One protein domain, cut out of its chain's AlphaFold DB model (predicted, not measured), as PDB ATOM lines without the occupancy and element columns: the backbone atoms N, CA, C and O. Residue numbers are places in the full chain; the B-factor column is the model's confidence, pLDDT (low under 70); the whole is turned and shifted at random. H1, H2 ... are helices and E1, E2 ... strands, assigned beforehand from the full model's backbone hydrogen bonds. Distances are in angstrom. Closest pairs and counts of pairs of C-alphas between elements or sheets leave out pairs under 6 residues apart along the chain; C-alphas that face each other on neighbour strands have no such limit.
ATOM      1  N   LYS A 756     117.824 137.643 129.890       89.94
ATOM      2  CA  LYS A 756     118.562 137.573 131.166       89.94
ATOM      3  C   LYS A 756     117.765 138.180 132.319       89.94
ATOM      4  O   LYS A 756     117.883 137.743 133.457       89.94
ATOM      5  N   GLU A 757     116.932 139.164 131.999       90.62
ATOM      6  CA  GLU A 757     116.031 139.863 132.909       90.62
ATOM      7  C   GLU A 757     114.660 139.996 132.240       90.62
ATOM      8  O   GLU A 757     114.552 139.931 131.012       90.62
ATOM      9  N   TRP A 758     113.608 140.158 133.043       90.12
ATOM     10  CA  TRP A 758     112.258 140.339 132.516       90.12
ATOM     11  C   TRP A 758     112.145 141.651 131.726       90.12
ATOM     12  O   TRP A 758     112.608 142.678 132.234       90.12
ATOM     13  N   PRO A 759     111.511 141.657 130.536       90.50
ATOM     14  CA  PRO A 759     111.315 142.879 129.762       90.50
ATOM     15  C   PRO A 759     110.580 143.957 130.565       90.50
ATOM     16  O   PRO A 759     109.610 143.663 131.262       90.50
ATOM     17  N   ASP A 760     110.992 145.219 130.436       88.88
ATOM     18  CA  ASP A 760     110.297 146.351 131.064       88.88
ATOM     19  C   ASP A 760     109.015 146.711 130.294       88.88
ATOM     20  O   ASP A 760     108.898 147.752 129.651       88.88
ATOM     21  N   ALA A 761     108.070 145.772 130.273       89.88
ATOM     22  CA  ALA A 761     106.786 145.892 129.607       89.88
ATOM     23  C   ALA A 761     105.735 145.001 130.287       89.88
ATOM     24  O   ALA A 761     106.026 143.916 130.799       89.88
ATOM     25  N   THR A 762     104.482 145.450 130.268       91.62
ATOM     26  CA  THR A 762     103.328 144.691 130.773       91.62
ATOM     27  C   THR A 762     102.858 143.662 129.736       91.62
ATOM     28  O   THR A 762     102.702 144.052 128.574       91.62
ATOM     29  N   PRO A 763     102.608 142.391 130.114       93.94
ATOM     30  CA  PRO A 763     101.938 141.410 129.257       93.94
ATOM     31  C   PRO A 763     100.502 141.833 128.917       93.94
ATOM     32  O   PRO A 763      99.746 142.220 129.804       93.94
ATOM     33  N   LEU A 764     100.129 141.748 127.642       93.56
ATOM     34  CA  LEU A 764      98.790 142.050 127.128       93.56
ATOM     35  C   LEU A 764      97.962 140.789 126.882       93.56
ATOM     36  O   LEU A 764      96.765 140.768 127.149       93.56
ATOM     37  N   ALA A 765      98.585 139.750 126.326       92.56
ATOM     38  CA  ALA A 765      97.896 138.532 125.920       92.56
ATOM     39  C   ALA A 765      98.817 137.312 125.966       92.56
ATOM     40  O   ALA A 765     100.030 137.425 125.776       92.56
ATOM     41  N   LEU A 766      98.194 136.152 126.175       92.69
ATOM     42  CA  LEU A 766      98.761 134.832 125.932       92.69
ATOM     43  C   LEU A 766      98.010 134.179 124.769       92.69
ATOM     44  O   LEU A 766      96.781 134.258 124.723       92.69
ATOM     45  N   ASP A 767      98.722 133.526 123.856       90.19
ATOM     46  CA  ASP A 767      98.109 132.689 122.816       90.19
ATOM     47  C   ASP A 767      98.983 131.462 122.506       90.19
ATOM     48  O   ASP A 767     100.092 131.302 123.031       90.19
ATOM     49  N   TRP A 768      98.444 130.566 121.687       86.94
ATOM     50  CA  TRP A 768      99.147 129.402 121.163       86.94
ATOM     51  C   TRP A 768     100.265 129.810 120.198       86.94
ATOM     52  O   TRP A 768     100.157 130.822 119.505       86.94
ATOM     53  N   ASP A 769     101.319 128.997 120.132       81.81
ATOM     54  CA  ASP A 769     102.376 129.160 119.133       81.81
ATOM     55  C   ASP A 769     101.820 128.959 117.712       81.81
ATOM     56  O   ASP A 769     101.099 127.998 117.426       81.81
ATOM     57  N   GLU A 770     102.163 129.880 116.813       67.81
ATOM     58  CA  GLU A 770     101.766 129.822 115.410       67.81
ATOM     59  C   GLU A 770     102.418 128.649 114.669       67.81
ATOM     60  O   GLU A 770     101.835 128.159 113.703       67.81
ATOM     61  N   ASP A 771     103.572 128.136 115.108       65.62
ATOM     62  CA  ASP A 771     104.226 126.999 114.441       65.62
ATOM     63  C   ASP A 771     103.436 125.683 114.583       65.62
ATOM     64  O   ASP A 771     103.588 124.771 113.759       65.62
ATOM     65  N   ILE A 772     102.493 125.610 115.536       68.12
ATOM     66  CA  ILE A 772     101.483 124.537 115.611       68.12
ATOM     67  C   ILE A 772     100.632 124.501 114.322       68.12
ATOM     68  O   ILE A 772     100.157 123.438 113.905       68.12
ATOM     69  N   VAL A 773     100.472 125.653 113.656       50.03
ATOM     70  CA  VAL A 773      99.721 125.819 112.401       50.03
ATOM     71  C   VAL A 773     100.503 125.289 111.199       50.03
ATOM     72  O   VAL A 773      99.927 124.653 110.321       50.03
ATOM     73  N   ALA A 774     101.807 125.573 111.135       49.03
ATOM     74  CA  ALA A 774     102.606 125.394 109.922       49.03
ATOM     75  C   ALA A 774     102.967 123.927 109.621       49.03
ATOM     76  O   ALA A 774     103.204 123.581 108.465       49.03
ATOM     77  N   ASN A 775     103.002 123.067 110.644       41.06
ATOM     78  CA  ASN A 775     103.534 121.700 110.542       41.06
ATOM     79  C   ASN A 775     102.485 120.585 110.692       41.06
ATOM     80  O   ASN A 775     102.838 119.405 110.707       41.06
ATOM     81  N   THR A 776     101.196 120.923 110.783       42.38
ATOM     82  CA  THR A 776     100.136 119.946 111.065       42.38
ATOM     83  C   THR A 776      98.849 120.292 110.324       42.38
ATOM     84  O   THR A 776      98.504 121.460 110.198       42.38
ATOM     85  N   ASN A 777      98.080 119.284 109.892       48.78
ATOM     86  CA  ASN A 777      96.665 119.476 109.549       48.78
ATOM     87  C   ASN A 777      95.921 119.874 110.830       48.78
ATOM     88  O   ASN A 777      95.395 119.035 111.563       48.78
ATOM     89  N   VAL A 778      95.935 121.171 111.133       50.31
ATOM     90  CA  VAL A 778      95.574 121.733 112.438       50.31
ATOM     91  C   VAL A 778      94.131 121.446 112.840       50.31
ATOM     92  O   VAL A 778      93.805 121.422 114.023       50.31
ATOM     93  N   GLN A 779      93.272 121.156 111.860       51.62
ATOM     94  CA  GLN A 779      91.893 120.722 112.088       51.62
ATOM     95  C   GLN A 779      91.792 119.411 112.894       51.62
ATOM     96  O   GLN A 779      90.714 119.086 113.386       51.62
ATOM     97  N   GLY A 780      92.897 118.673 113.060       61.41
ATOM     98  CA  GLY A 780      92.959 117.472 113.884       61.41
ATOM     99  C   GLY A 780      93.265 117.709 115.366       61.41
ATOM    100  O   GLY A 780      92.895 116.861 116.173       61.41
ATOM    101  N   ILE A 781      93.919 118.804 115.766       78.81
ATOM    102  CA  ILE A 781      94.395 118.956 117.155       78.81
ATOM    103  C   ILE A 781      93.228 119.322 118.076       78.81
ATOM    104  O   ILE A 781      92.534 120.318 117.865       78.81
ATOM    105  N   SER A 782      93.036 118.528 119.132       85.94
ATOM    106  CA  SER A 782      91.970 118.740 120.115       85.94
ATOM    107  C   SER A 782      92.482 118.634 121.544       85.94
ATOM    108  O   SER A 782      93.281 117.744 121.846       85.94
ATOM    109  N   LEU A 783      91.954 119.473 122.429       89.81
ATOM    110  CA  LEU A 783      92.141 119.375 123.868       89.81
ATOM    111  C   LEU A 783      90.932 118.685 124.489       89.81
ATOM    112  O   LEU A 783      89.789 118.943 124.104       89.81
ATOM    113  N   ARG A 784      91.191 117.791 125.445       92.00
ATOM    114  CA  ARG A 784      90.146 117.059 126.160       92.00
ATOM    115  C   ARG A 784      90.297 117.183 127.664       92.00
ATOM    116  O   ARG A 784      91.402 117.033 128.186       92.00
ATOM    117  N   ALA A 785      89.166 117.392 128.325       91.62
ATOM    118  CA  ALA A 785      88.996 117.315 129.771       91.62
ATOM    119  C   ALA A 785      87.550 116.889 130.067       91.62
ATOM    120  O   ALA A 785      86.639 117.252 129.322       91.62
ATOM    121  N   ASP A 786      87.354 116.076 131.106       87.62
ATOM    122  CA  ASP A 786      86.036 115.648 131.606       87.62
ATOM    123  C   ASP A 786      85.066 115.139 130.519       87.62
ATOM    124  O   ASP A 786      83.883 115.459 130.493       87.62
ATOM    125  N   GLY A 787      85.583 114.350 129.569       81.56
ATOM    126  CA  GLY A 787      84.801 113.773 128.464       81.56
ATOM    127  C   GLY A 787      84.475 114.738 127.316       81.56
ATOM    128  O   GLY A 787      83.994 114.292 126.274       81.56
ATOM    129  N   THR A 788      84.795 116.025 127.453       82.31
ATOM    130  CA  THR A 788      84.615 117.045 126.412       82.31
ATOM    131  C   THR A 788      85.857 117.133 125.531       82.31
ATOM    132  O   THR A 788      86.981 117.035 126.021       82.31
ATOM    133  N   SER A 789      85.669 117.309 124.220       85.44
ATOM    134  CA  SER A 789      86.749 117.466 123.239       85.44
ATOM    135  C   SER A 789      86.525 118.731 122.424       85.44
ATOM    136  O   SER A 789      85.507 118.845 121.746       85.44
ATOM    137  N   VAL A 790      87.494 119.642 122.451       79.69
ATOM    138  CA  VAL A 790      87.413 120.951 121.786       79.69
ATOM    139  C   VAL A 790      88.633 121.134 120.885       79.69
ATOM    140  O   VAL A 790      89.721 120.667 121.226       79.69
ATOM    141  N   GLY A 791      88.476 121.749 119.710       77.56
ATOM    142  CA  GLY A 791      89.610 122.051 118.833       77.56
ATOM    143  C   GLY A 791      90.565 123.047 119.491       77.56
ATOM    144  O   GLY A 791      90.131 123.896 120.263       77.56
ATOM    145  N   ILE A 792      91.866 122.972 119.190       80.50
ATOM    146  CA  ILE A 792      92.870 123.859 119.813       80.50
ATOM    147  C   ILE A 792      92.553 125.350 119.651       80.50
ATOM    148  O   ILE A 792      92.699 126.122 120.592       80.50
ATOM    149  N   TRP A 793      92.031 125.741 118.489       73.19
ATOM    150  CA  TRP A 793      91.675 127.130 118.181       73.19
ATOM    151  C   TRP A 793      90.483 127.654 118.964       73.19
ATOM    152  O   TRP A 793      90.301 128.865 119.075       73.19
ATOM    153  N   ASP A 794      89.685 126.746 119.507       72.56
ATOM    154  CA  ASP A 794      88.526 127.094 120.302       72.56
ATOM    155  C   ASP A 794      88.894 127.299 121.778       72.56
ATOM    156  O   ASP A 794      88.069 127.830 122.521       72.56
ATOM    157  N   VAL A 795      90.110 126.907 122.186       82.75
ATOM    158  CA  VAL A 795      90.605 127.019 123.560       82.75
ATOM    159  C   VAL A 795      91.284 128.367 123.780       82.75
ATOM    160  O   VAL A 795      92.304 128.682 123.163       82.75
ATOM    161  N   GLY A 796      90.731 129.154 124.701       84.69
ATOM    162  CA  GLY A 796      91.268 130.458 125.078       84.69
ATOM    163  C   GLY A 796      92.338 130.362 126.165       84.69
ATOM    164  O   GLY A 796      92.169 129.623 127.135       84.69
ATOM    165  N   LEU A 797      93.404 131.154 126.021       90.62
ATOM    166  CA  LEU A 797      94.365 131.454 127.084       90.62
ATOM    167  C   LEU A 797      94.077 132.870 127.614       90.62
ATOM    168  O   LEU A 797      94.107 133.848 126.854       90.62
ATOM    169  N   ILE A 798      93.742 132.978 128.899       89.56
ATOM    170  CA  ILE A 798      93.334 134.234 129.548       89.56
ATOM    171  C   ILE A 798      94.291 134.522 130.700       89.56
ATOM    172  O   ILE A 798      94.489 133.668 131.553       89.56
ATOM    173  N   ILE A 799      94.900 135.708 130.719       92.31
ATOM    174  CA  ILE A 799      95.777 136.122 131.818       92.31
ATOM    175  C   ILE A 799      94.906 136.483 133.024       92.31
ATOM    176  O   ILE A 799      94.112 137.414 132.939       92.31
ATOM    177  N   ASP A 800      95.101 135.789 134.143       90.38
ATOM    178  CA  ASP A 800      94.396 136.068 135.399       90.38
ATOM    179  C   ASP A 800      95.174 137.087 136.240       90.38
ATOM    180  O   ASP A 800      94.611 138.003 136.840       90.38
ATOM    181  N   SER A 801      96.502 136.937 136.291       90.94
ATOM    182  CA  SER A 801      97.395 137.900 136.933       90.94
ATOM    183  C   SER A 801      98.824 137.785 136.401       90.94
ATOM    184  O   SER A 801      99.249 136.739 135.915       90.94
ATOM    185  N   SER A 802      99.598 138.865 136.509       91.31
ATOM    186  CA  SER A 802     100.998 138.878 136.073       91.31
ATOM    187  C   SER A 802     101.893 139.671 137.020       91.31
ATOM    188  O   SER A 802     101.519 140.743 137.498       91.31
ATOM    189  N   THR A 803     103.107 139.173 137.226       89.00
ATOM    190  CA  THR A 803     104.229 139.846 137.896       89.00
ATOM    191  C   THR A 803     105.462 139.801 136.987       89.00
ATOM    192  O   THR A 803     105.414 139.224 135.903       89.00
ATOM    193  N   LYS A 804     106.599 140.362 137.423       85.31
ATOM    194  CA  LYS A 804     107.844 140.361 136.634       85.31
ATOM    195  C   LYS A 804     108.431 138.974 136.343       85.31
ATOM    196  O   LYS A 804     109.336 138.888 135.541       85.31
ATOM    197  N   THR A 805     108.033 137.889 136.998       87.88
ATOM    198  CA  THR A 805     108.607 136.556 136.695       87.88
ATOM    199  C   THR A 805     107.570 135.443 136.736       87.88
ATOM    200  O   THR A 805     107.922 134.265 136.730       87.88
ATOM    201  N   ARG A 806     106.285 135.796 136.795       93.50
ATOM    202  CA  ARG A 806     105.192 134.833 136.887       93.50
ATOM    203  C   ARG A 806     103.933 135.373 136.231       93.50
ATOM    204  O   ARG A 806     103.544 136.502 136.535       93.50
ATOM    205  N   ILE A 807     103.296 134.552 135.402       95.69
ATOM    206  CA  ILE A 807     101.964 134.800 134.846       95.69
ATOM    207  C   ILE A 807     101.055 133.636 135.228       95.69
ATOM    208  O   ILE A 807     101.322 132.498 134.845       95.69
ATOM    209  N   ASP A 808      99.982 133.938 135.950       96.19
ATOM    210  CA  ASP A 808      98.901 132.987 136.190       96.19
ATOM    211  C   ASP A 808      97.840 133.184 135.103       96.19
ATOM    212  O   ASP A 808      97.463 134.319 134.797       96.19
ATOM    213  N   PHE A 809      97.404 132.090 134.483       95.31
ATOM    214  CA  PHE A 809      96.490 132.123 133.349       95.31
ATOM    215  C   PHE A 809      95.520 130.944 133.333       95.31
ATOM    216  O   PHE A 809      95.865 129.816 133.695       95.31
ATOM    217  N   SER A 810      94.320 131.199 132.832       94.44
ATOM    218  CA  SER A 810      93.262 130.217 132.657       94.44
ATOM    219  C   SER A 810      93.250 129.674 131.228       94.44
ATOM    220  O   SER A 810      93.306 130.425 130.253       94.44
ATOM    221  N   VAL A 811      93.159 128.349 131.108       93.81
ATOM    222  CA  VAL A 811      92.923 127.610 129.862       93.81
ATOM    223  C   VAL A 811      91.449 127.222 129.831       93.81
ATOM    224  O   VAL A 811      91.018 126.373 130.615       93.81
ATOM    225  N   VAL A 812      90.676 127.843 128.944       89.50
ATOM    226  CA  VAL A 812      89.210 127.716 128.895       89.50
ATOM    227  C   VAL A 812      88.800 126.861 127.698       89.50
ATOM    228  O   VAL A 812      88.984 127.279 126.555       89.50
ATOM    229  N   LEU A 813      88.257 125.665 127.954       85.38
ATOM    230  CA  LEU A 813      87.729 124.760 126.919       85.38
ATOM    231  C   LEU A 813      86.263 125.082 126.608       85.38
ATOM    232  O   LEU A 813      85.868 125.108 125.445       85.38
ATOM    233  N   THR A 814      85.461 125.313 127.646       77.50
ATOM    234  CA  THR A 814      84.053 125.730 127.564       77.50
ATOM    235  C   THR A 814      83.746 126.693 128.716       77.50
ATOM    236  O   THR A 814      84.587 126.887 129.591       77.50
ATOM    237  N   GLU A 815      82.545 127.283 128.759       70.81
ATOM    238  CA  GLU A 815      82.103 128.108 129.904       70.81
ATOM    239  C   GLU A 815      82.161 127.360 131.249       70.81
ATOM    240  O   GLU A 815      82.315 127.987 132.293       70.81
ATOM    241  N   GLU A 816      82.049 126.030 131.228       79.00
ATOM    242  CA  GLU A 816      81.988 125.185 132.427       79.00
ATOM    243  C   GLU A 816      83.311 124.454 132.709       79.00
ATOM    244  O   GLU A 816      83.538 123.999 133.829       79.00
ATOM    245  N   ILE A 817      84.198 124.340 131.711       86.12
ATOM    246  CA  ILE A 817      85.437 123.558 131.792       86.12
ATOM    247  C   ILE A 817      86.643 124.468 131.551       86.12
ATOM    248  O   ILE A 817      86.949 124.850 130.417       86.12
ATOM    249  N   SER A 818      87.379 124.748 132.626       91.75
ATOM    250  CA  SER A 818      88.619 125.529 132.603       91.75
ATOM    251  C   SER A 818      89.642 125.025 133.622       91.75
ATOM    252  O   SER A 818      89.266 124.552 134.697       91.75
ATOM    253  N   GLY A 819      90.932 125.179 133.324       93.44
ATOM    254  CA  GLY A 819      92.031 124.926 134.263       93.44
ATOM    255  C   GLY A 819      92.909 126.159 134.455       93.44
ATOM    256  O   GLY A 819      93.118 126.907 133.506       93.44
ATOM    257  N   VAL A 820      93.440 126.359 135.663       96.25
ATOM    258  CA  VAL A 820      94.327 127.490 135.996       96.25
ATOM    259  C   VAL A 820      95.773 127.010 136.016       96.25
ATOM    260  O   VAL A 820      96.082 125.996 136.645       96.25
ATOM    261  N   PHE A 821      96.660 127.745 135.357       97.25
ATOM    262  CA  PHE A 821      98.073 127.433 135.165       97.25
ATOM    263  C   PHE A 821      98.957 128.605 135.610       97.25
ATOM    264  O   PHE A 821      98.515 129.745 135.669       97.25
ATOM    265  N   SER A 822     100.216 128.310 135.928       96.94
ATOM    266  CA  SER A 822     101.258 129.275 136.291       96.94
ATOM    267  C   SER A 822     102.457 129.082 135.372       96.94
ATOM    268  O   SER A 822     103.001 127.975 135.296       96.94
ATOM    269  N   LEU A 823     102.858 130.142 134.674       95.88
ATOM    270  CA  LEU A 823     104.089 130.244 133.896       95.88
ATOM    271  C   LEU A 823     105.128 131.008 134.726       95.88
ATOM    272  O   LEU A 823     105.001 132.216 134.920       95.88
ATOM    273  N   GLU A 824     106.149 130.307 135.217       95.25
ATOM    274  CA  GLU A 824     107.163 130.831 136.144       95.25
ATOM    275  C   GLU A 824     108.537 130.907 135.479       95.25
ATOM    276  O   GLU A 824     108.957 129.951 134.828       95.25
ATOM    277  N   TYR A 825     109.261 132.005 135.702       93.75
ATOM    278  CA  TYR A 825     110.621 132.221 135.212       93.75
ATOM    279  C   TYR A 825     111.638 132.247 136.354       93.75
ATOM    280  O   TYR A 825     111.434 132.913 137.372       93.75
ATOM    281  N   SER A 826     112.766 131.560 136.171       92.62
ATOM    282  CA  SER A 826     113.880 131.547 137.125       92.62
ATOM    283  C   SER A 826     115.242 131.578 136.430       92.62
ATOM    284  O   SER A 826     115.400 131.095 135.309       92.62
ATOM    285  N   LEU A 827     116.233 132.181 137.096       91.12
ATOM    286  CA  LEU A 827     117.616 132.237 136.615       91.12
ATOM    287  C   LEU A 827     118.230 130.838 136.626       91.12
ATOM    288  O   LEU A 827     118.210 130.150 137.649       91.12
ATOM    289  N   HIS A 828     118.800 130.444 135.494       85.25
ATOM    290  CA  HIS A 828     119.516 129.190 135.334       85.25
ATOM    291  C   HIS A 828     121.039 129.414 135.390       85.25
ATOM    292  O   HIS A 828     121.524 130.544 135.313       85.25
ATOM    293  N   GLY A 829     121.822 128.342 135.566       80.62
ATOM    294  CA  GLY A 829     123.277 128.424 135.796       80.62
ATOM    295  C   GLY A 829     124.102 129.012 134.639       80.62
ATOM    296  O   GLY A 829     125.282 129.296 134.816       80.62
ATOM    297  N   ASP A 830     123.489 129.209 133.473       82.69
ATOM    298  CA  ASP A 830     124.055 129.852 132.279       82.69
ATOM    299  C   ASP A 830     123.823 131.379 132.238       82.69
ATOM    300  O   ASP A 830     124.288 132.050 131.316       82.69
ATOM    301  N   GLY A 831     123.135 131.937 133.241       86.31
ATOM    302  CA  GLY A 831     122.840 133.367 133.351       86.31
ATOM    303  C   GLY A 831     121.616 133.832 132.557       86.31
ATOM    304  O   GLY A 831     121.391 135.041 132.473       86.31
ATOM    305  N   PHE A 832     120.830 132.915 131.986       88.62
ATOM    306  CA  PHE A 832     119.568 133.223 131.308       88.62
ATOM    307  C   PHE A 832     118.363 132.802 132.155       88.62
ATOM    308  O   PHE A 832     118.450 131.921 133.016       88.62
ATOM    309  N   LEU A 833     117.217 133.442 131.919       89.19
ATOM    310  CA  LEU A 833     115.950 133.015 132.504       89.19
ATOM    311  C   LEU A 833     115.418 131.795 131.741       89.19
ATOM    312  O   LEU A 833     115.390 131.784 130.511       89.19
ATOM    313  N   ASN A 834     114.962 130.785 132.477       90.31
ATOM    314  CA  ASN A 834     114.228 129.637 131.950       90.31
ATOM    315  C   ASN A 834     112.816 129.612 132.518       90.31
ATOM    316  O   ASN A 834     112.575 130.124 133.611       90.31
ATOM    317  N   TYR A 835     111.894 129.014 131.768       93.06
ATOM    318  CA  TYR A 835     110.487 128.953 132.137       93.06
ATOM    319  C   TYR A 835     110.090 127.558 132.625       93.06
ATOM    320  O   TYR A 835     110.706 126.550 132.273       93.06
ATOM    321  N   LYS A 836     109.025 127.505 133.421       94.81
ATOM    322  CA  LYS A 836     108.321 126.274 133.770       94.81
ATOM    323  C   LYS A 836     106.831 126.546 133.905       94.81
ATOM    324  O   LYS A 836     106.437 127.496 134.578       94.81
ATOM    325  N   VAL A 837     106.011 125.685 133.311       96.25
ATOM    326  CA  VAL A 837     104.552 125.728 133.452       96.25
ATOM    327  C   VAL A 837     104.086 124.695 134.471       96.25
ATOM    328  O   VAL A 837     104.563 123.559 134.479       96.25
ATOM    329  N   LYS A 838     103.149 125.078 135.338       96.12
ATOM    330  CA  LYS A 838     102.477 124.192 136.299       96.12
ATOM    331  C   LYS A 838     100.974 124.413 136.238       96.12
ATOM    332  O   LYS A 838     100.533 125.534 136.024       96.12
ATOM    333  N   GLN A 839     100.196 123.368 136.490       96.38
ATOM    334  CA  GLN A 839      98.766 123.517 136.733       96.38
ATOM    335  C   GLN A 839      98.527 123.809 138.221       96.38
ATOM    336  O   GLN A 839      99.070 123.115 139.081       96.38
ATOM    337  N   LEU A 840      97.745 124.845 138.516       95.50
ATOM    338  CA  LEU A 840      97.365 125.256 139.869       95.50
ATOM    339  C   LEU A 840      96.010 124.671 140.286       95.50
ATOM    340  O   LEU A 840      95.849 124.280 141.439       95.50
ATOM    341  N   ASN A 841      95.036 124.636 139.369       94.69
ATOM    342  CA  ASN A 841      93.667 124.188 139.643       94.69
ATOM    343  C   ASN A 841      92.958 123.664 138.371       94.69
ATOM    344  O   ASN A 841      93.419 123.900 137.250       94.69
ATOM    345  N   GLY A 842      91.815 122.997 138.541       92.75
ATOM    346  CA  GLY A 842      90.955 122.481 137.468       92.75
ATOM    347  C   GLY A 842      91.298 121.058 137.001       92.75
ATOM    348  O   GLY A 842      92.216 120.433 137.541       92.75
ATOM    349  N   PRO A 843      90.556 120.519 136.016       93.44
ATOM    350  CA  PRO A 843      90.758 119.163 135.508       93.44
ATOM    351  C   PRO A 843      92.057 119.042 134.704       93.44
ATOM    352  O   PRO A 843      92.552 120.021 134.145       93.44
ATOM    353  N   ILE A 844      92.609 117.830 134.607       93.88
ATOM    354  CA  ILE A 844      93.792 117.574 133.773       93.88
ATOM    355  C   ILE A 844      93.395 117.721 132.303       93.88
ATOM    356  O   ILE A 844      92.634 116.916 131.764       93.88
ATOM    357  N   ILE A 845      93.954 118.729 131.641       95.00
ATOM    358  CA  ILE A 845      93.735 118.971 130.216       95.00
ATOM    359  C   ILE A 845      94.778 118.182 129.422       95.00
ATOM    360  O   ILE A 845      95.976 118.284 129.686       95.00
ATOM    361  N   THR A 846      94.331 117.390 128.448       94.44
ATOM    362  CA  THR A 846      95.196 116.544 127.604       94.44
ATOM    363  C   THR A 846      95.076 116.959 126.140       94.44
ATOM    364  O   THR A 846      93.963 117.118 125.637       94.44
ATOM    365  N   ILE A 847      96.205 117.103 125.446       90.62
ATOM    366  CA  ILE A 847      96.264 117.419 124.013       90.62
ATOM    367  C   ILE A 847      96.377 116.132 123.179       90.62
ATOM    368  O   ILE A 847      97.124 115.212 123.521       90.62
ATOM    369  N   TYR A 848      95.605 116.052 122.095       86.56
ATOM    370  CA  TYR A 848      95.515 114.897 121.193       86.56
ATOM    371  C   TYR A 848      95.914 115.268 119.762       86.56
ATOM    372  O   TYR A 848      95.870 116.435 119.377       86.56
ATOM    373  N   ASN A 849      96.222 114.244 118.958       78.25
ATOM    374  CA  ASN A 849      96.511 114.346 117.520       78.25
ATOM    375  C   ASN A 849      97.774 115.155 117.170       78.25
ATOM    376  O   ASN A 849      97.908 115.659 116.060       78.25
ATOM    377  N   ILE A 850      98.730 115.193 118.102       72.94
ATOM    378  CA  ILE A 850     100.117 115.656 117.908       72.94
ATOM    379  C   ILE A 850     101.134 114.503 118.070       72.94
ATOM    380  O   ILE A 850     102.315 114.726 118.314       72.94
ATOM    381  N   GLY A 851     100.654 113.254 117.987       77.25
ATOM    382  CA  GLY A 851     101.372 112.036 118.376       77.25
ATOM    383  C   GLY A 851     100.614 111.268 119.465       77.25
ATOM    384  O   GLY A 851      99.384 111.179 119.420       77.25
ATOM    385  N   SER A 852     101.337 110.723 120.447       83.12
ATOM    386  CA  SER A 852     100.727 110.158 121.659       83.12
ATOM    387  C   SER A 852     100.038 111.260 122.475       83.12
ATOM    388  O   SER A 852     100.583 112.360 122.549       83.12
ATOM    389  N   PRO A 853      98.879 110.999 123.109       88.44
ATOM    390  CA  PRO A 853      98.239 111.973 123.989       88.44
ATOM    391  C   PRO A 853      99.170 112.386 125.134       88.44
ATOM    392  O   PRO A 853      99.784 111.523 125.768       88.44
ATOM    393  N   VAL A 854      99.262 113.688 125.406       93.19
ATOM    394  CA  VAL A 854     100.139 114.252 126.447       93.19
ATOM    395  C   VAL A 854      99.362 115.245 127.304       93.19
ATOM    396  O   VAL A 854      98.444 115.905 126.809       93.19
ATOM    397  N   SER A 855      99.710 115.371 128.587       94.94
ATOM    398  CA  SER A 855      99.119 116.417 129.427       94.94
ATOM    399  C   SER A 855      99.536 117.800 128.918       94.94
ATOM    400  O   SER A 855     100.627 117.967 128.367       94.94
ATOM    401  N   LEU A 856      98.686 118.809 129.103       94.31
ATOM    402  CA  LEU A 856      98.985 120.166 128.651       94.31
ATOM    403  C   LEU A 856     100.195 120.768 129.392       94.31
ATOM    404  O   LEU A 856     100.968 121.524 128.808       94.31
ATOM    405  N   VAL A 857     100.403 120.382 130.656       95.50
ATOM    406  CA  VAL A 857     101.596 120.757 131.433       95.50
ATOM    407  C   VAL A 857     102.860 120.187 130.794       95.50
ATOM    408  O   VAL A 857     103.831 120.921 130.609       95.50
ATOM    409  N   ASP A 858     102.861 118.901 130.447       94.25
ATOM    410  CA  ASP A 858     104.022 118.268 129.811       94.25
ATOM    411  C   ASP A 858     104.266 118.847 128.419       94.25
ATOM    412  O   ASP A 858     105.410 119.102 128.053       94.25
ATOM    413  N   TYR A 859     103.190 119.117 127.675       92.12
ATOM    414  CA  TYR A 859     103.255 119.756 126.366       92.12
ATOM    415  C   TYR A 859     103.973 121.106 126.434       92.12
ATOM    416  O   TYR A 859     104.975 121.278 125.742       92.12
ATOM    417  N   PHE A 860     103.522 122.022 127.301       93.25
ATOM    418  CA  PHE A 860     104.121 123.354 127.432       93.25
ATOM    419  C   PHE A 860     105.578 123.318 127.911       93.25
ATOM    420  O   PHE A 860     106.357 124.205 127.567       93.25
ATOM    421  N   ASN A 861     105.968 122.309 128.695       93.38
ATOM    422  CA  ASN A 861     107.340 122.155 129.192       93.38
ATOM    423  C   ASN A 861     108.263 121.359 128.245       93.38
ATOM    424  O   ASN A 861     109.452 121.225 128.536       93.38
ATOM    425  N   ALA A 862     107.753 120.826 127.131       87.69
ATOM    426  CA  ALA A 862     108.526 120.065 126.151       87.69
ATOM    427  C   ALA A 862     108.795 120.883 124.878       87.69
ATOM    428  O   ALA A 862     107.982 121.712 124.484       87.69
ATOM    429  N   ASN A 863     109.925 120.610 124.211       75.38
ATOM    430  CA  ASN A 863     110.260 121.091 122.860       75.38
ATOM    431  C   ASN A 863     110.030 122.599 122.603       75.38
ATOM    432  O   ASN A 863     109.744 122.978 121.474       75.38
ATOM    433  N   ASN A 864     110.177 123.454 123.623       75.81
ATOM    434  CA  ASN A 864     109.904 124.897 123.560       75.81
ATOM    435  C   ASN A 864     108.463 125.286 123.168       75.81
ATOM    436  O   ASN A 864     108.252 126.403 122.705       75.81
ATOM    437  N   ASN A 865     107.462 124.438 123.423       87.12
ATOM    438  CA  ASN A 865     106.055 124.737 123.121       87.12
ATOM    439  C   ASN A 865     105.412 125.734 124.109       87.12
ATOM    440  O   ASN A 865     104.235 125.606 124.428       87.12
ATOM    441  N   ALA A 866     106.164 126.672 124.685       90.00
ATOM    442  CA  ALA A 866     105.621 127.618 125.658       90.00
ATOM    443  C   ALA A 866     104.480 128.460 125.049       90.00
ATOM    444  O   ALA A 866     104.551 128.797 123.867       90.00
ATOM    445  N   PRO A 867     103.487 128.891 125.848       92.56
ATOM    446  CA  PRO A 867     102.555 129.930 125.420       92.56
ATOM    447  C   PRO A 867     103.292 131.189 124.942       92.56
ATOM    448  O   PRO A 867     104.298 131.592 125.539       92.56
ATOM    449  N   VAL A 868     102.773 131.830 123.897       92.69
ATOM    450  CA  VAL A 868     103.325 133.071 123.343       92.69
ATOM    451  C   VAL A 868     102.793 134.260 124.132       92.69
ATOM    452  O   VAL A 868     101.583 134.406 124.296       92.69
ATOM    453  N   ILE A 869     103.691 135.127 124.600       94.12
ATOM    454  CA  ILE A 869     103.370 136.321 125.391       94.12
ATOM    455  C   ILE A 869     103.515 137.571 124.528       94.12
ATOM    456  O   ILE A 869     104.601 137.848 124.019       94.12
ATOM    457  N   TYR A 870     102.453 138.365 124.428       93.62
ATOM    458  CA  TYR A 870     102.471 139.681 123.784       93.62
ATOM    459  C   TYR A 870     102.653 140.776 124.832       93.62
ATOM    460  O   TYR A 870     101.966 140.767 125.850       93.62
ATOM    461  N   PHE A 871     103.545 141.735 124.588       93.31
ATOM    462  CA  PHE A 871     103.853 142.829 125.510       93.31
ATOM    463  C   PHE A 871     103.345 144.187 125.011       93.31
ATOM    464  O   PHE A 871     103.229 144.438 123.813       93.31
ATOM    465  N   SER A 872     103.104 145.098 125.954       91.81
ATOM    466  CA  SER A 872     102.616 146.473 125.731       91.81
ATOM    467  C   SER A 872     103.511 147.352 124.858       91.81
ATOM    468  O   SER A 872     103.025 148.312 124.269       91.81
ATOM    469  N   ASN A 873     104.793 147.016 124.731       89.56
ATOM    470  CA  ASN A 873     105.737 147.694 123.841       89.56
ATOM    471  C   ASN A 873     105.817 147.065 122.434       89.56
ATOM    472  O   ASN A 873     106.684 147.434 121.647       89.56
ATOM    473  N   GLY A 874     104.956 146.092 122.116       87.69
ATOM    474  CA  GLY A 874     104.949 145.381 120.833       87.69
ATOM    475  C   GLY A 874     105.960 144.234 120.728       87.69
ATOM    476  O   GLY A 874     106.095 143.644 119.647       87.69
ATOM    477  N   GLY A 875     106.665 143.921 121.821       91.06
ATOM    478  CA  GLY A 875     107.521 142.744 121.928       91.06
ATOM    479  C   GLY A 875     106.723 141.452 122.113       91.06
ATOM    480  O   GLY A 875     105.617 141.455 122.654       91.06
ATOM    481  N   ILE A 876     107.301 140.339 121.676       92.25
ATOM    482  CA  ILE A 876     106.738 138.993 121.788       92.25
ATOM    483  C   ILE A 876     107.759 138.095 122.478       92.25
ATOM    484  O   ILE A 876     108.944 138.151 122.151       92.25
ATOM    485  N   MET A 877     107.320 137.248 123.404       92.00
ATOM    486  CA  MET A 877     108.174 136.241 124.029       92.00
ATOM    487  C   MET A 877     107.607 134.843 123.846       92.00
ATOM    488  O   MET A 877     106.429 134.615 124.101       92.00
ATOM    489  N   MET A 878     108.471 133.906 123.470       90.44
ATOM    490  CA  MET A 878     108.162 132.479 123.437       90.44
ATOM    491  C   MET A 878     109.253 131.724 124.189       90.44
ATOM    492  O   MET A 878     110.443 131.842 123.881       90.44
ATOM    493  N   GLY A 879     108.856 130.985 125.223       90.12
ATOM    494  CA  GLY A 879     109.798 130.381 126.159       90.12
ATOM    495  C   GLY A 879     110.653 131.471 126.797       90.12
ATOM    496  O   GLY A 879     110.130 132.329 127.502       90.12
ATOM    497  N   ASN A 880     111.956 131.475 126.520       89.56
ATOM    498  CA  ASN A 880     112.879 132.520 126.963       89.56
ATOM    499  C   ASN A 880     113.432 133.399 125.831       89.56
ATOM    500  O   ASN A 880     114.373 134.154 126.063       89.56
ATOM    501  N   VAL A 881     112.890 133.300 124.617       89.19
ATOM    502  CA  VAL A 881     113.314 134.111 123.469       89.19
ATOM    503  C   VAL A 881     112.384 135.309 123.343       89.19
ATOM    504  O   VAL A 881     111.194 135.147 123.078       89.19
ATOM    505  N   TYR A 882     112.928 136.510 123.532       91.00
ATOM    506  CA  TYR A 882     112.209 137.769 123.375       91.00
ATOM    507  C   TYR A 882     112.547 138.413 122.035       91.00
ATOM    508  O   TYR A 882     113.714 138.511 121.649       91.00
ATOM    509  N   THR A 883     111.502 138.838 121.336       89.12
ATOM    510  CA  THR A 883     111.560 139.405 119.996       89.12
ATOM    511  C   THR A 883     110.885 140.768 119.986       89.12
ATOM    512  O   THR A 883     109.710 140.882 120.330       89.12
ATOM    513  N   ILE A 884     111.600 141.808 119.566       88.69
ATOM    514  CA  ILE A 884     111.073 143.176 119.470       88.69
ATOM    515  C   ILE A 884     111.627 143.872 118.229       88.69
ATOM    516  O   ILE A 884     112.709 143.543 117.749       88.69
ATOM    517  N   GLN A 885     110.889 144.827 117.676       83.19
ATOM    518  CA  GLN A 885     111.356 145.600 116.529       83.19
ATOM    519  C   GLN A 885     112.536 146.507 116.912       83.19
ATOM    520  O   GLN A 885     112.605 147.023 118.025       83.19
ATOM    521  N   ASN A 886     113.468 146.725 115.980       80.88
ATOM    522  CA  ASN A 886     114.628 147.606 116.171       80.88
ATOM    523  C   ASN A 886     114.280 149.113 116.134       80.88
ATOM    524  O   ASN A 886     115.166 149.962 116.067       80.88
TER     525      ASN A 886
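Overview. This is residues 756 to 886 of the 1090 residues of the protein "Helicase protein" of Bacteroidales bacterium KA00251 (UniProt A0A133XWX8). A long, strongly twisted sheet, E4 E5 E6 E7, is partly covered by a smaller sheet, E1 E9 E10 E11, and the two make a sandwich with crossed strands. The short helix H2 packs on E7, and a small third sheet, E3 E2 E8, sits toward one end of the longest axis, while H1 lies in a loop away from the three sheets. The printed part has 131 residues with two named helices and eleven named strands, in the order E1 H1 E2 E3 E4 E5 E6 E7 E8 H2 E9 E10 E11. Each sheet is antiparallel throughout, and the class is mostly strand. The whole is compact and rounded, with a radius of gyration of the C-alphas of 14.8 A and spans of 42 by 31 by 29 A.

Along the chain. E1 is residues 763 to 767, 11.5 A long, and its first C-alpha stands at (101.938, 141.410, 129.257). H1, residues 771 to 774, is 5.1 A long. E2, residues 782 to 785, and E3, residues 788 to 791, form a hairpin. E4, residues 796 to 803, is 20.5 A long and bends by 56 degrees at residue 800. E5, residues 806 to 812, is 19.2 A long. E6, residues 818 to 827, is the longest strand at 30.0 A, from (88.619, 125.529, 132.603) to (117.616, 132.237, 136.615). E7, residues 833 to 841, is 25.0 A long, and E8 is residues 846 to 848. H2, residues 856 to 861, is 8.6 A long. E9 is residues 868 to 871, E10 residues 876 to 878 and E11 residues 881 to 885, 13.6 A long, ending with C-alpha 885 at (111.356, 145.600, 116.529).

Arrangement. E1 and E11 are the edge strands of the sheet E1 E9 E10 E11, which is only just strongly twisted, with C-alphas up to 4.2 A off its best plane. E1 and E9 are antiparallel, with N 764 and O 870 2.7 A apart. E9, E10 and E11 form a meander, each strand the antiparallel neighbour of the one before; N 869 and O 877 are 2.8 A apart, and N 876 and O 883 are 2.8 A apart. This sheet and the sheet E4 E5 E6 E7 form a sandwich, two sheets face to face, their strands at 68 degrees and the facing parts 10.1 A centre to centre. E1 and E4 touch, the closest C-alphas being those of Leu 766 and Leu 797, 5.7 A apart. E4 to E7 form a second meander of hairpins, with N 803 and O 806 2.8 A apart, N 811 and O 819 2.8 A, and N 822 and O 838 2.8 A. H2 is on this sheet at a height of 8.3 A, only just over E6 and E7 with 3 C-alphas on each. It runs along the strands, at 12 degrees to E6 on the local plane. H2 touches E7, the closest C-alphas being those of Lys 838 and Val 857, 6.0 A apart. It only grazes the sheet E3 E2 E8 with its residues 856 to 859. In that sheet N 783 and O 790 are 2.8 A apart between E2 and E3, and N 784 and O 846 are 2.9 A apart between E2 and E8. H1 is not on any of the three sheets. Every O i to N i+4 pair of H2 is within hydrogen-bond range; H1 is too short for such a pair.

Size, cuts and confidence. The C-alphas farthest apart, those of Gly 787 and Asn 886, are 46.7 A apart. The printed part has no cut, and none of its links between named elements is long. The mean pLDDT of the printed part is 86.1, and residues 770 to 780 are under 70.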